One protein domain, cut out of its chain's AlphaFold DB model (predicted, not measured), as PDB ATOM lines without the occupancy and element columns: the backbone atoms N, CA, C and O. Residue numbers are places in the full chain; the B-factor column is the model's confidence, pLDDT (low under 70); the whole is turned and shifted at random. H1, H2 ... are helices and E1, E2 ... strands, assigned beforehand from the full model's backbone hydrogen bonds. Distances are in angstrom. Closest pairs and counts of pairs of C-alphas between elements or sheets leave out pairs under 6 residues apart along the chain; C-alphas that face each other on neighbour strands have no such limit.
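What this domain is: This is residues 236 to 288 of the 424 residues of an uncharacterized protein of Candidatus Pacearchaeota archaeon (UniProt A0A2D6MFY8). Two antiparallel strand hairpins, E1 with E2 and E3 with E4, lie toward opposite ends of a flat, loose domain, and the helix H1 sits between them in the middle. H1 packs on the hairpin E3 and E4 and meets E1 chiefly near its own first residue; the short H2 follows beside E3. The 53 printed residues hold, in chain order, E1, E2, H1, H2, E3 and E4, a mixed class of helices and strands. The radius of gyration of the C-alphas is 13.2 A and the spans are 42 by 22 by 8 A.

Where its parts are: E1, residues 239 to 244, is 14.6 A long and begins at C-alpha 239 (-4.078, 21.851, 12.962). E2, residues 250 to 255, is 16.3 A long. H1, residues 256 to 264, is 12.1 A long. H2 is residues 267 to 270, 5.8 A. E3, residues 272 to 275, is 10.1 A, and E4, residues 278 to 281, is 10.2 A, ending at C-alpha 281 (-13.024, 40.805, 1.031).

How they stand to each other: E1 and E2 form an antiparallel hairpin at 148 degrees, with N 240 and O 254 2.8 A apart, within hydrogen-bond range. The closest C-alphas of E1 and H1 are Ser 239 and Val 256, 6.4 A. Those of H1 and E3 are Ala 264 and Leu 272, 5.0 A; of H1 and E4, Ala 260 and Leu 279, 6.4 A. E3 and E4 form an antiparallel hairpin at 145 degrees, with N 273 and O 280 at 2.8 A. H1 and H2 are close but not clearly touching, Ala 264 to Thr 270 at 6.6 A between C-alphas. Every O i to N i+4 pair in H1 is within hydrogen-bond range; H2 is too short for one. E1 and E2 are apart from E3 and E4.

The domain as a whole: The two C-alphas farthest apart, Gly 248 and Ala 288, are 41.8 A apart. The printed part has no cut, and the five links between elements are tight. Residues 267 to 269 are under pLDDT 70.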
ATOM      1  N   ALA A 236      -5.041  30.431  13.873       94.44
ATOM      2  CA  ALA A 236      -4.559  30.271  12.500       94.44
ATOM      3  C   ALA A 236      -3.514  29.153  12.332       94.44
ATOM      4  O   ALA A 236      -3.431  28.533  11.273       94.44
ATOM      5  N   SER A 237      -2.707  28.919  13.369       93.50
ATOM      6  CA  SER A 237      -1.661  27.891  13.387       93.50
ATOM      7  C   SER A 237      -2.153  26.530  13.878       93.50
ATOM      8  O   SER A 237      -1.385  25.567  13.839       93.50
ATOM      9  N   ASP A 238      -3.400  26.435  14.344       94.56
ATOM     10  CA  ASP A 238      -3.949  25.166  14.802       94.56
ATOM     11  C   ASP A 238      -4.120  24.207  13.632       94.56
ATOM     12  O   ASP A 238      -4.301  24.601  12.477       94.56
ATOM     13  N   SER A 239      -4.029  22.920  13.948       93.62
ATOM     14  CA  SER A 239      -4.078  21.851  12.962       93.62
ATOM     15  C   SER A 239      -5.495  21.327  12.768       93.62
ATOM     16  O   SER A 239      -6.164  20.940  13.725       93.62
ATOM     17  N   LEU A 240      -5.906  21.215  11.513       93.12
ATOM     18  CA  LEU A 240      -7.074  20.473  11.072       93.12
ATOM     19  C   LEU A 240      -6.619  19.148  10.465       93.12
ATOM     20  O   LEU A 240      -5.669  19.099   9.683       93.12
ATOM     21  N   TYR A 241      -7.311  18.072  10.829       92.75
ATOM     22  CA  TYR A 241      -7.064  16.740  10.294       92.75
ATOM     23  C   TYR A 241      -8.256  16.293   9.458       92.75
ATOM     24  O   TYR A 241      -9.393  16.316   9.926       92.75
ATOM     25  N   PHE A 242      -8.003  15.851   8.235       91.06
ATOM     26  CA  PHE A 242      -9.043  15.396   7.314       91.06
ATOM     27  C   PHE A 242      -8.499  14.334   6.369       91.06
ATOM     28  O   PHE A 242      -7.290  14.192   6.190       91.06
ATOM     29  N   ARG A 243      -9.402  13.561   5.769       89.38
ATOM     30  CA  ARG A 243      -9.037  12.526   4.806       89.38
ATOM     31  C   ARG A 243      -8.857  13.150   3.425       89.38
ATOM     32  O   ARG A 243      -9.808  13.710   2.890       89.38
ATOM     33  N   ASP A 244      -7.664  13.032   2.854       87.44
ATOM     34  CA  ASP A 244      -7.377  13.441   1.481       87.44
ATOM     35  C   ASP A 244      -7.605  12.268   0.522       87.44
ATOM     36  O   ASP A 244      -6.915  11.245   0.581       87.44
ATOM     37  N   ASN A 245      -8.573  12.422  -0.379       88.69
ATOM     38  CA  ASN A 245      -8.911  11.397  -1.358       88.69
ATOM     39  C   ASN A 245      -7.898  11.303  -2.506       88.69
ATOM     40  O   ASN A 245      -7.777  10.230  -3.100       88.69
ATOM     41  N   ASP A 246      -7.125  12.356  -2.776       83.44
ATOM     42  CA  ASP A 246      -6.287  12.433  -3.977       83.44
ATOM     43  C   ASP A 246      -4.938  11.714  -3.812       83.44
ATOM     44  O   ASP A 246      -4.201  11.532  -4.778       83.44
ATOM     45  N   ASN A 247      -4.623  11.234  -2.602       79.69
ATOM     46  CA  ASN A 247      -3.384  10.509  -2.288       79.69
ATOM     47  C   ASN A 247      -3.632   9.222  -1.494       79.69
ATOM     48  O   ASN A 247      -2.963   8.941  -0.497       79.69
ATOM     49  N   GLY A 248      -4.612   8.429  -1.929       81.12
ATOM     50  CA  GLY A 248      -4.886   7.111  -1.347       81.12
ATOM     51  C   GLY A 248      -5.690   7.153  -0.047       81.12
ATOM     52  O   GLY A 248      -5.641   6.201   0.731       81.12
ATOM     53  N   GLY A 249      -6.434   8.234   0.208       85.19
ATOM     54  CA  GLY A 249      -7.299   8.339   1.385       85.19
ATOM     55  C   GLY A 249      -6.532   8.521   2.694       85.19
ATOM     56  O   GLY A 249      -7.064   8.144   3.743       85.19
ATOM     57  N   GLN A 250      -5.294   9.023   2.630       86.81
ATOM     58  CA  GLN A 250      -4.467   9.310   3.801       86.81
ATOM     59  C   GLN A 250      -5.049  10.486   4.590       86.81
ATOM     60  O   GLN A 250      -5.648  11.400   4.025       86.81
ATOM     61  N   MET A 251      -4.858  10.481   5.908       91.12
ATOM     62  CA  MET A 251      -5.163  11.655   6.721       91.12
ATOM     63  C   MET A 251      -4.088  12.713   6.483       91.12
ATOM     64  O   MET A 251      -2.900  12.437   6.654       91.12
ATOM     65  N   ARG A 252      -4.497  13.923   6.114       89.69
ATOM     66  CA  ARG A 252      -3.631  15.099   6.106       89.69
ATOM     67  C   ARG A 252      -3.820  15.908   7.371       89.69
ATOM     68  O   ARG A 252      -4.867  15.847   8.012       89.69
ATOM     69  N   ARG A 253      -2.762  16.636   7.711       93.75
ATOM     70  CA  ARG A 253      -2.746  17.667   8.737       93.75
ATOM     71  C   ARG A 253      -2.363  18.964   8.050       93.75
ATOM     72  O   ARG A 253      -1.228  19.061   7.592       93.75
ATOM     73  N   ASP A 254      -3.265  19.927   8.059       94.25
ATOM     74  CA  ASP A 254      -3.021  21.276   7.551       94.25
ATOM     75  C   ASP A 254      -3.400  22.308   8.606       94.25
ATOM     76  O   ASP A 254      -4.037  21.977   9.609       94.25
ATOM     77  N   THR A 255      -2.979  23.555   8.418       95.81
ATOM     78  CA  THR A 255      -3.332  24.624   9.353       95.81
ATOM     79  C   THR A 255      -4.670  25.262   9.000       95.81
ATOM     80  O   THR A 255      -5.139  25.203   7.859       95.81
ATOM     81  N   VAL A 256      -5.283  25.943   9.965       95.75
ATOM     82  CA  VAL A 256      -6.453  26.799   9.701       95.75
ATOM     83  C   VAL A 256      -6.122  27.883   8.672       95.75
ATOM     84  O   VAL A 256      -6.970  28.226   7.853       95.75
ATOM     85  N   SER A 257      -4.885  28.387   8.655       95.44
ATOM     86  CA  SER A 257      -4.418  29.330   7.632       95.44
ATOM     87  C   SER A 257      -4.405  28.729   6.226       95.44
ATOM     88  O   SER A 257      -4.837  29.389   5.278       95.44
ATOM     89  N   ASP A 258      -3.953  27.486   6.076       94.50
ATOM     90  CA  ASP A 258      -3.946  26.801   4.777       94.50
ATOM     91  C   ASP A 258      -5.373  26.514   4.310       94.50
ATOM     92  O   ASP A 258      -5.709  26.734   3.148       94.50
ATOM     93  N   PHE A 259      -6.250  26.116   5.233       93.81
ATOM     94  CA  PHE A 259      -7.665  25.926   4.937       93.81
ATOM     95  C   PHE A 259      -8.359  27.236   4.534       93.81
ATOM     96  O   PHE A 259      -9.104  27.262   3.557       93.81
ATOM     97  N   ALA A 260      -8.081  28.345   5.223       94.88
ATOM     98  CA  ALA A 260      -8.579  29.661   4.823       94.88
ATOM     99  C   ALA A 260      -8.048  30.060   3.436       94.88
ATOM    100  O   ALA A 260      -8.797  30.580   2.617       94.88
ATOM    101  N   THR A 261      -6.783  29.759   3.131       93.44
ATOM    102  CA  THR A 261      -6.188  30.005   1.806       93.44
ATOM    103  C   THR A 261      -6.873  29.178   0.718       93.44
ATOM    104  O   THR A 261      -7.189  29.707  -0.347       93.44
ATOM    105  N   LEU A 262      -7.180  27.909   1.002       92.62
ATOM    106  CA  LEU A 262      -7.973  27.055   0.117       92.62
ATOM    107  C   LEU A 262      -9.349  27.674  -0.169       92.62
ATOM    108  O   LEU A 262      -9.774  27.702  -1.321       92.62
ATOM    109  N   GLN A 263     -10.032  28.187   0.861       93.06
ATOM    110  CA  GLN A 263     -11.342  28.830   0.719       93.06
ATOM    111  C   GLN A 263     -11.283  30.161  -0.040       93.06
ATOM    112  O   GLN A 263     -12.182  30.442  -0.831       93.06
ATOM    113  N   ALA A 264     -10.245  30.972   0.180       93.00
ATOM    114  CA  ALA A 264     -10.042  32.213  -0.563       93.00
ATOM    115  C   ALA A 264      -9.846  31.947  -2.062       93.00
ATOM    116  O   ALA A 264     -10.311  32.732  -2.879       93.00
ATOM    117  N   GLY A 265      -9.236  30.821  -2.443       88.25
ATOM    118  CA  GLY A 265      -9.060  30.455  -3.848       88.25
ATOM    119  C   GLY A 265      -8.199  31.470  -4.608       88.25
ATOM    120  O   GLY A 265      -7.276  32.064  -4.053       88.25
ATOM    121  N   THR A 266      -8.474  31.665  -5.900       77.69
ATOM    122  CA  THR A 266      -7.834  32.728  -6.686       77.69
ATOM    123  C   THR A 266      -8.695  33.987  -6.669       77.69
ATOM    124  O   THR A 266      -9.913  33.927  -6.849       77.69
ATOM    125  N   VAL A 267      -8.051  35.144  -6.499       63.09
ATOM    126  CA  VAL A 267      -8.730  36.447  -6.358       63.09
ATOM    127  C   VAL A 267      -9.689  36.742  -7.521       63.09
ATOM    128  O   VAL A 267     -10.722  37.379  -7.332       63.09
ATOM    129  N   THR A 268      -9.408  36.212  -8.713       66.31
ATOM    130  CA  THR A 268     -10.242  36.360  -9.912       66.31
ATOM    131  C   THR A 268     -11.601  35.658  -9.848       66.31
ATOM    132  O   THR A 268     -12.442  35.938 -10.698       66.31
ATOM    133  N   VAL A 269     -11.830  34.741  -8.901       63.84
ATOM    134  CA  VAL A 269     -13.034  33.886  -8.874       63.84
ATOM    135  C   VAL A 269     -13.911  34.129  -7.644       63.84
ATOM    136  O   VAL A 269     -15.128  33.989  -7.733       63.84
ATOM    137  N   THR A 270     -13.331  34.500  -6.502       78.31
ATOM    138  CA  THR A 270     -14.050  34.540  -5.211       78.31
ATOM    139  C   THR A 270     -14.176  35.939  -4.613       78.31
ATOM    140  O   THR A 270     -15.047  36.158  -3.774       78.31
ATOM    141  N   GLY A 271     -13.301  36.877  -4.996       86.31
ATOM    142  CA  GLY A 271     -13.203  38.192  -4.360       86.31
ATOM    143  C   GLY A 271     -12.780  38.151  -2.885       86.31
ATOM    144  O   GLY A 271     -12.874  39.167  -2.201       86.31
ATOM    145  N   LEU A 272     -12.326  37.002  -2.376       92.44
ATOM    146  CA  LEU A 272     -11.874  36.824  -0.998       92.44
ATOM    147  C   LEU A 272     -10.349  36.684  -0.954       92.44
ATOM    148  O   LEU A 272      -9.755  36.030  -1.806       92.44
ATOM    149  N   ALA A 273      -9.728  37.243   0.080       92.50
ATOM    150  CA  ALA A 273      -8.347  36.971   0.460       92.50
ATOM    151  C   ALA A 273      -8.305  36.290   1.824       92.50
ATOM    152  O   ALA A 273      -9.096  36.604   2.717       92.50
ATOM    153  N   ALA A 274      -7.336  35.395   1.988       95.00
ATOM    154  CA  ALA A 274      -6.994  34.818   3.274       95.00
ATOM    155  C   ALA A 274      -5.696  35.432   3.790       95.00
ATOM    156  O   ALA A 274      -4.708  35.534   3.064       95.00
ATOM    157  N   SER A 275      -5.680  35.791   5.067       92.88
ATOM    158  CA  SER A 275      -4.451  36.112   5.782       92.88
ATOM    159  C   SER A 275      -4.548  35.578   7.196       92.88
ATOM    160  O   SER A 275      -5.494  35.888   7.917       92.88
ATOM    161  N   SER A 276      -3.566  34.766   7.593       91.81
ATOM    162  CA  SER A 276      -3.466  34.213   8.950       91.81
ATOM    163  C   SER A 276      -4.781  33.582   9.433       91.81
ATOM    164  O   SER A 276      -5.282  33.918  10.501       91.81
ATOM    165  N   GLY A 277      -5.381  32.703   8.625       92.38
ATOM    166  CA  GLY A 277      -6.630  32.012   8.980       92.38
ATOM    167  C   GLY A 277      -7.908  32.859   8.930       92.38
ATOM    168  O   GLY A 277      -8.979  32.327   9.207       92.38
ATOM    169  N   VAL A 278      -7.833  34.142   8.564       93.50
ATOM    170  CA  VAL A 278      -8.997  35.031   8.439       93.50
ATOM    171  C   VAL A 278      -9.320  35.268   6.969       93.50
ATOM    172  O   VAL A 278      -8.435  35.611   6.186       93.50
ATOM    173  N   LEU A 279     -10.596  35.127   6.608       94.75
ATOM    174  CA  LEU A 279     -11.121  35.528   5.306       94.75
ATOM    175  C   LEU A 279     -11.575  36.987   5.342       94.75
ATOM    176  O   LEU A 279     -12.329  37.398   6.223       94.75
ATOM    177  N   SER A 280     -11.153  37.753   4.348       92.44
ATOM    178  CA  SER A 280     -11.574  39.136   4.129       92.44
ATOM    179  C   SER A 280     -11.945  39.355   2.671       92.44
ATOM    180  O   SER A 280     -11.455  38.646   1.795       92.44
ATOM    181  N   LEU A 281     -12.775  40.357   2.398       90.75
ATOM    182  CA  LEU A 281     -13.024  40.805   1.031       90.75
ATOM    183  C   LEU A 281     -11.753  41.468   0.471       90.75
ATOM    184  O   LEU A 281     -11.258  42.434   1.054       90.75
ATOM    185  N   ASP A 282     -11.244  40.970  -0.653       88.75
ATOM    186  CA  ASP A 282     -10.113  41.568  -1.366       88.75
ATOM    187  C   ASP A 282     -10.638  42.465  -2.479       88.75
ATOM    188  O   ASP A 282     -11.107  41.971  -3.495       88.75
ATOM    189  N   ILE A 283     -10.585  43.780  -2.279       85.19
ATOM    190  CA  ILE A 283     -11.017  44.771  -3.278       85.19
ATOM    191  C   ILE A 283      -9.820  45.278  -4.098       85.19
ATOM    192  O   ILE A 283      -9.987  45.767  -5.211       85.19
ATOM    193  N   ASN A 284      -8.600  45.156  -3.569       84.44
ATOM    194  CA  ASN A 284      -7.415  45.766  -4.173       84.44
ATOM    195  C   ASN A 284      -6.868  44.938  -5.333       84.44
ATOM    196  O   ASN A 284      -6.350  45.499  -6.296       84.44
ATOM    197  N   ASN A 285      -6.991  43.614  -5.246       81.56
ATOM    198  CA  ASN A 285      -6.493  42.703  -6.270       81.56
ATOM    199  C   ASN A 285      -7.609  42.197  -7.204       81.56
ATOM    200  O   ASN A 285      -7.371  41.303  -8.018       81.56
ATOM    201  N   GLN A 286      -8.818  42.757  -7.104       83.25
ATOM    202  CA  GLN A 286      -9.878  42.532  -8.086       83.25
ATOM    203  C   GLN A 286      -9.591  43.303  -9.378       83.25
ATOM    204  O   GLN A 286      -9.072  44.420  -9.363       83.25
ATOM    205  N   THR A 287      -9.960  42.717 -10.518       82.00
ATOM    206  CA  THR A 287      -9.872  43.403 -11.810       82.00
ATOM    207  C   THR A 287     -10.873  44.552 -11.837       82.00
ATOM    208  O   THR A 287     -12.069  44.345 -11.637       82.00
ATOM    209  N   ALA A 288     -10.391  45.767 -12.105       80.44
ATOM    210  CA  ALA A 288     -11.270  46.909 -12.302       80.44
ATOM    211  C   ALA A 288     -12.233  46.644 -13.471       80.44
ATOM    212  O   ALA A 288     -11.836  46.079 -14.486       80.44
TER     213      ALA A 288